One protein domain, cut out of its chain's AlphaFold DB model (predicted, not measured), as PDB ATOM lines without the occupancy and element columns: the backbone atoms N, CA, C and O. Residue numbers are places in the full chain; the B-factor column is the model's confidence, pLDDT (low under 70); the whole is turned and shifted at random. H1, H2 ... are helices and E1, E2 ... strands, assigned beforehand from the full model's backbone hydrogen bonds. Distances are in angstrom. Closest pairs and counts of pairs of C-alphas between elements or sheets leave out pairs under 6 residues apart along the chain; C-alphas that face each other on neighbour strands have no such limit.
ATOM      1  N   GLU A   3      38.520  30.338 -20.735       80.81
ATOM      2  CA  GLU A   3      38.297  30.096 -19.296       80.81
ATOM      3  C   GLU A   3      38.532  31.334 -18.420       80.81
ATOM      4  O   GLU A   3      37.709  31.674 -17.578       80.81
ATOM      5  N   LEU A   4      39.610  32.089 -18.667       83.19
ATOM      6  CA  LEU A   4      39.857  33.340 -17.940       83.19
ATOM      7  C   LEU A   4      38.740  34.366 -18.191       83.19
ATOM      8  O   LEU A   4      38.400  35.162 -17.321       83.19
ATOM      9  N   LYS A   5      38.149  34.353 -19.393       80.19
ATOM     10  CA  LYS A   5      37.060  35.270 -19.737       80.19
ATOM     11  C   LYS A   5      35.756  34.897 -19.042       80.19
ATOM     12  O   LYS A   5      35.048  35.826 -18.670       80.19
ATOM     13  N   SER A   6      35.435  33.608 -18.898       84.50
ATOM     14  CA  SER A   6      34.266  33.175 -18.121       84.50
ATOM     15  C   SER A   6      34.480  33.463 -16.641       84.50
ATOM     16  O   SER A   6      33.685  34.189 -16.069       84.50
ATOM     17  N   PHE A   7      35.631  33.088 -16.075       85.62
ATOM     18  CA  PHE A   7      35.964  33.360 -14.672       85.62
ATOM     19  C   PHE A   7      35.828  34.844 -14.291       85.62
ATOM     20  O   PHE A   7      35.265  35.188 -13.252       85.62
ATOM     21  N   LEU A   8      36.316  35.745 -15.153       86.31
ATOM     22  CA  LEU A   8      36.145  37.182 -14.948       86.31
ATOM     23  C   LEU A   8      34.681  37.610 -15.153       86.31
ATOM     24  O   LEU A   8      34.139  38.317 -14.315       86.31
ATOM     25  N   LYS A   9      34.011  37.168 -16.229       85.06
ATOM     26  CA  LYS A   9      32.611  37.548 -16.517       85.06
ATOM     27  C   LYS A   9      31.608  37.082 -15.468       85.06
ATOM     28  O   LYS A   9      30.652  37.808 -15.211       85.06
ATOM     29  N   ASP A  10      31.809  35.895 -14.916       89.12
ATOM     30  CA  ASP A  10      30.891  35.255 -13.973       89.12
ATOM     31  C   ASP A  10      31.021  35.862 -12.563       89.12
ATOM     32  O   ASP A  10      30.277  35.511 -11.649       89.12
ATOM     33  N   GLY A  11      31.944  36.818 -12.386       85.88
ATOM     34  CA  GLY A  11      32.154  37.540 -11.136       85.88
ATOM     35  C   GLY A  11      32.867  36.715 -10.068       85.88
ATOM     36  O   GLY A  11      33.048  37.204  -8.960       85.88
ATOM     37  N   GLU A  12      33.316  35.493 -10.374       90.25
ATOM     38  CA  GLU A  12      34.000  34.605  -9.424       90.25
ATOM     39  C   GLU A  12      35.246  35.261  -8.812       90.25
ATOM     40  O   GLU A  12      35.502  35.139  -7.615       90.25
ATOM     41  N   ALA A  13      35.977  36.042  -9.609       89.25
ATOM     42  CA  ALA A  13      37.148  36.791  -9.158       89.25
ATOM     43  C   ALA A  13      36.840  37.817  -8.047       89.25
ATOM     44  O   ALA A  13      37.705  38.098  -7.218       89.25
ATOM     45  N   GLU A  14      35.625  38.370  -8.009       89.62
ATOM     46  CA  GLU A  14      35.220  39.392  -7.030       89.62
ATOM     47  C   GLU A  14      34.937  38.797  -5.642       89.62
ATOM     48  O   GLU A  14      34.923  39.519  -4.646       89.62
ATOM     49  N   TRP A  15      34.768  37.474  -5.547       93.25
ATOM     50  CA  TRP A  15      34.559  36.782  -4.270       93.25
ATOM     51  C   TRP A  15      35.832  36.676  -3.425       93.25
ATOM     52  O   TRP A  15      35.760  36.398  -2.225       93.25
ATOM     53  N   TYR A  16      37.002  36.893  -4.024       90.06
ATOM     54  CA  TYR A  16      38.273  36.828  -3.317       90.06
ATOM     55  C   TYR A  16      38.540  38.124  -2.546       90.06
ATOM     56  O   TYR A  16      38.593  39.222  -3.102       90.06
ATOM     57  N   VAL A  17      38.761  37.994  -1.234       92.00
ATOM     58  CA  VAL A  17      39.062  39.133  -0.356       92.00
ATOM     59  C   VAL A  17      40.363  39.805  -0.796       92.00
ATOM     60  O   VAL A  17      41.404  39.160  -0.885       92.00
ATOM     61  N   GLY A  18      40.305  41.119  -1.033       89.75
ATOM     62  CA  GLY A  18      41.468  41.917  -1.433       89.75
ATOM     63  C   GLY A  18      41.763  41.912  -2.934       89.75
ATOM     64  O   GLY A  18      42.746  42.521  -3.351       89.75
ATOM     65  N   VAL A  19      40.917  41.279  -3.753       92.12
ATOM     66  CA  VAL A  19      41.006  41.345  -5.216       92.12
ATOM     67  C   VAL A  19      40.087  42.448  -5.733       92.12
ATOM     68  O   VAL A  19      38.938  42.567  -5.319       92.12
ATOM     69  N   ASN A  20      40.598  43.275  -6.645       92.19
ATOM     70  CA  ASN A  20      39.814  44.293  -7.336       92.19
ATOM     71  C   ASN A  20      39.952  44.095  -8.846       92.19
ATOM     72  O   ASN A  20      41.066  44.083  -9.375       92.19
ATOM     73  N   VAL A  21      38.820  43.939  -9.532       92.19
ATOM     74  CA  VAL A  21      38.766  43.668 -10.968       92.19
ATOM     75  C   VAL A  21      38.344  44.932 -11.706       92.19
ATOM     76  O   VAL A  21      37.256  45.464 -11.506       92.19
ATOM     77  N   THR A  22      39.204  45.412 -12.604       92.69
ATOM     78  CA  THR A  22      38.909  46.580 -13.442       92.69
ATOM     79  C   THR A  22      38.810  46.189 -14.910       92.69
ATOM     80  O   THR A  22      39.794  45.757 -15.513       92.69
ATOM     81  N   TYR A  23      37.641  46.408 -15.511       90.50
ATOM     82  CA  TYR A  23      37.411  46.139 -16.928       90.50
ATOM     83  C   TYR A  23      37.856  47.319 -17.790       90.50
ATOM     84  O   TYR A  23      37.217  48.370 -17.807       90.50
ATOM     85  N   VAL A  24      38.941  47.131 -18.544       90.31
ATOM     86  CA  VAL A  24      39.425  48.123 -19.514       90.31
ATOM     87  C   VAL A  24      39.348  47.540 -20.921       90.31
ATOM     88  O   VAL A  24      40.101  46.638 -21.287       90.31
ATOM     89  N   THR A  25      38.426  48.058 -21.732       89.56
ATOM     90  CA  THR A  25      38.211  47.593 -23.109       89.56
ATOM     91  C   THR A  25      39.450  47.815 -23.976       89.56
ATOM     92  O   THR A  25      40.019  48.906 -23.977       89.56
ATOM     93  N   GLY A  26      39.844  46.796 -24.742       89.25
ATOM     94  CA  GLY A  26      40.985  46.868 -25.662       89.25
ATOM     95  C   GLY A  26      42.360  46.711 -25.003       89.25
ATOM     96  O   GLY A  26      43.369  46.848 -25.690       89.25
ATOM     97  N   ARG A  27      42.425  46.414 -23.698       87.06
ATOM     98  CA  ARG A  27      43.675  46.070 -23.006       87.06
ATOM     99  C   ARG A  27      43.783  44.567 -22.751       87.06
ATOM    100  O   ARG A  27      42.780  43.857 -22.727       87.06
ATOM    101  N   ARG A  28      45.021  44.101 -22.579       88.94
ATOM    102  CA  ARG A  28      45.323  42.735 -22.133       88.94
ATOM    103  C   ARG A  28      44.965  42.569 -20.658       88.94
ATOM    104  O   ARG A  28      44.961  43.549 -19.912       88.94
ATOM    105  N   ALA A  29      44.647  41.339 -20.263       90.00
ATOM    106  CA  ALA A  29      44.388  41.011 -18.869       90.00
ATOM    107  C   ALA A  29      45.723  40.951 -18.123       90.00
ATOM    108  O   ALA A  29      46.593  40.159 -18.469       90.00
ATOM    109  N   VAL A  30      45.881  41.808 -17.120       92.06
ATOM    110  CA  VAL A  30      47.108  41.921 -16.333       92.06
ATOM    111  C   VAL A  30      46.729  41.893 -14.862       92.06
ATOM    112  O   VAL A  30      45.837  42.629 -14.439       92.06
ATOM    113  N   MET A  31      47.408  41.054 -14.087       93.19
ATOM    114  CA  MET A  31      47.279  41.012 -12.638       93.19
ATOM    115  C   MET A  31      48.352  41.897 -12.009       93.19
ATOM    116  O   MET A  31      49.534  41.801 -12.341       93.19
ATOM    117  N   HIS A  32      47.932  42.764 -11.092       94.12
ATOM    118  CA  HIS A  32      48.824  43.617 -10.320       94.12
ATOM    119  C   HIS A  32      48.785  43.193  -8.857       94.12
ATOM    120  O   HIS A  32      47.723  43.228  -8.239       94.12
ATOM    121  N   ILE A  33      49.943  42.834  -8.306       92.81
ATOM    122  CA  ILE A  33      50.087  42.518  -6.884       92.81
ATOM    123  C   ILE A  33      50.626  43.761  -6.182       92.81
ATOM    124  O   ILE A  33      51.660  44.313  -6.572       92.81
ATOM    125  N   TYR A  34      49.908  44.213  -5.157       92.94
ATOM    126  CA  TYR A  34      50.279  45.366  -4.345       92.94
ATOM    127  C   TYR A  34      50.637  44.913  -2.933       92.94
ATOM    128  O   TYR A  34      49.985  44.032  -2.376       92.94
ATOM    129  N   ASN A  35      51.647  45.547  -2.343       93.50
ATOM    130  CA  ASN A  35      51.928  45.411  -0.916       93.50
ATOM    131  C   ASN A  35      50.938  46.239  -0.081       93.50
ATOM    132  O   ASN A  35      50.266  47.128  -0.600       93.50
ATOM    133  N   GLU A  36      50.919  46.016   1.237       90.69
ATOM    134  CA  GLU A  36      50.080  46.759   2.197       90.69
ATOM    135  C   GLU A  36      50.280  48.288   2.130       90.69
ATOM    136  O   GLU A  36      49.376  49.053   2.448       90.69
ATOM    137  N   GLY A  37      51.442  48.747   1.645       93.31
ATOM    138  CA  GLY A  37      51.738  50.162   1.395       93.31
ATOM    139  C   GLY A  37      51.242  50.714   0.049       93.31
ATOM    140  O   GLY A  37      51.594  51.836  -0.304       93.31
ATOM    141  N   GLY A  38      50.497  49.936  -0.742       88.25
ATOM    142  CA  GLY A  38      49.997  50.334  -2.064       88.25
ATOM    143  C   GLY A  38      51.063  50.384  -3.166       88.25
ATOM    144  O   GLY A  38      50.776  50.815  -4.285       88.25
ATOM    145  N   SER A  39      52.293  49.943  -2.889       90.00
ATOM    146  CA  SER A  39      53.353  49.841  -3.893       90.00
ATOM    147  C   SER A  39      53.159  48.600  -4.768       90.00
ATOM    148  O   SER A  39      52.855  47.514  -4.271       90.00
ATOM    149  N   LYS A  40      53.322  48.769  -6.089       89.19
ATOM    150  CA  LYS A  40      53.274  47.672  -7.068       89.19
ATOM    151  C   LYS A  40      54.491  46.777  -6.879       89.19
ATOM    152  O   LYS A  40      55.615  47.251  -7.010       89.19
ATOM    153  N   VAL A  41      54.244  45.508  -6.589       91.12
ATOM    154  CA  VAL A  41      55.282  44.487  -6.417       91.12
ATOM    155  C   VAL A  41      55.533  43.786  -7.734       91.12
ATOM    156  O   VAL A  41      56.669  43.681  -8.179       91.12
ATOM    157  N   GLU A  42      54.453  43.339  -8.366       90.62
ATOM    158  CA  GLU A  42      54.538  42.429  -9.494       90.62
ATOM    159  C   GLU A  42      53.424  42.698 -10.502       90.62
ATOM    160  O   GLU A  42      52.320  43.144 -10.159       90.62
ATOM    161  N   VAL A  43      53.751  42.454 -11.768       91.81
ATOM    162  CA  VAL A  43      52.853  42.602 -12.904       91.81
ATOM    163  C   VAL A  43      52.913  41.309 -13.698       91.81
ATOM    164  O   VAL A  43      53.933  41.016 -14.312       91.81
ATOM    165  N   ILE A  44      51.823  40.551 -13.675       88.69
ATOM    166  CA  ILE A  44      51.721  39.264 -14.362       88.69
ATOM    167  C   ILE A  44      50.774  39.451 -15.546       88.69
ATOM    168  O   ILE A  44      49.600  39.781 -15.359       88.69
ATOM    169  N   ASP A  45      51.282  39.278 -16.768       90.50
ATOM    170  CA  ASP A  45      50.436  39.228 -17.961       90.50
ATOM    171  C   ASP A  45      49.718  37.873 -17.977       90.50
ATOM    172  O   ASP A  45      50.342  36.820 -18.059       90.50
ATOM    173  N   LEU A  46      48.392  37.895 -17.858       85.88
ATOM    174  CA  LEU A  46      47.576  36.679 -17.852       85.88
ATOM    175  C   LEU A  46      47.295  36.174 -19.273       85.88
ATOM    176  O   LEU A  46      46.649  35.146 -19.441       85.88
ATOM    177  N   THR A  47      47.707  36.925 -20.301       82.88
ATOM    178  CA  THR A  47      47.481  36.580 -21.710       82.88
ATOM    179  C   THR A  47      48.697  35.995 -22.413       82.88
ATOM    180  O   THR A  47      48.532  35.453 -23.507       82.88
ATOM    181  N   SER A  48      49.892  36.075 -21.826       78.38
ATOM    182  CA  SER A  48      51.065  35.390 -22.365       78.38
ATOM    183  C   SER A  48      50.940  33.888 -22.112       78.38
ATOM    184  O   SER A  48      50.941  33.444 -20.969       78.38
ATOM    185  N   GLU A  49      50.851  33.108 -23.191       65.00
ATOM    186  CA  GLU A  49      50.889  31.636 -23.175       65.00
ATOM    187  C   GLU A  49      52.262  31.068 -22.786       65.00
ATOM    188  O   GLU A  49      52.416  29.853 -22.716       65.00
TER     189      GLU A  49
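AT A GLANCE: This is residues 3 to 49 of the 168 residues of the protein "Predicted protein" of Phaeodactylum tricornutum (strain CCAP 1055/1) (UniProt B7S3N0). Two short helices, H1 and H2, sit off to one side of a two-stranded hairpin, E1 and E2, and a long loop of residues 16 to 29 arcs across from H2 to E1. The length of the model runs from the first residues of H1 to the turn of the hairpin. The printed part has 47 residues, with two named helices and two named strands in the order H1, H2, E1, E2; the sheet, in the order E1 - E2, is antiparallel. The class is mixed, helices and strands, though under half of the residues are in named elements. The whole is only just loose, close to compact, with a radius of gyration of the C-alphas of 11.5 A and spans of 31 by 24 by 19 A.

HOW THE PARTS SIT: Start at H1, residues 3 to 9, and go on over a tight link of 2 residues to H2, residues 12 to 15. These two are close but not clearly touching: their closest C-alphas, those of Phe 7 and Ala 13, are 6.6 A apart. In H1 every O i to N i+4 pair is within hydrogen-bond range; H2 is too short for such a pair, and its one O i to N i+3 pair is within range. Past the long link of 14 residues you come to E1, residues 30 to 34, and then to E2, residues 40 to 45. E1 and E2 form a hairpin of antiparallel neighbours, at 163 degrees between their directions. Look at N 31 and O 44, 2.8 A apart, and at N 44 and O 31, 2.9 A apart, both within hydrogen-bond range. The C-alphas of Val 30 and Asp 45 face each other at 4.6 A. H1 is apart from E1 and from E2, and H2 is apart from E2.

IN THESE COORDINATES: Find C-alpha 3 at (38.297, 30.096, -19.296); from there H1 runs 9.8 A to C-alpha 9. H2 goes from Glu 12 to Trp 15, 5.6 A. E1 begins at C-alpha 30, at (47.108, 41.921, -16.333), and reaches Tyr 34 after 12.9 A. E2 goes from Lys 40 over 14.1 A to C-alpha 45 at (50.436, 39.228, -17.961).

THE WHOLE: The two C-alphas farthest apart are those of Glu 3 and Gly 37, at 31.8 A. The printed part has no cut. The link from H2 to E1 is long, and the links from H1 to H2 and from E1 to E2 are tight. The mean pLDDT of the printed part is 88.6, and one residue, Glu 49, is under 70.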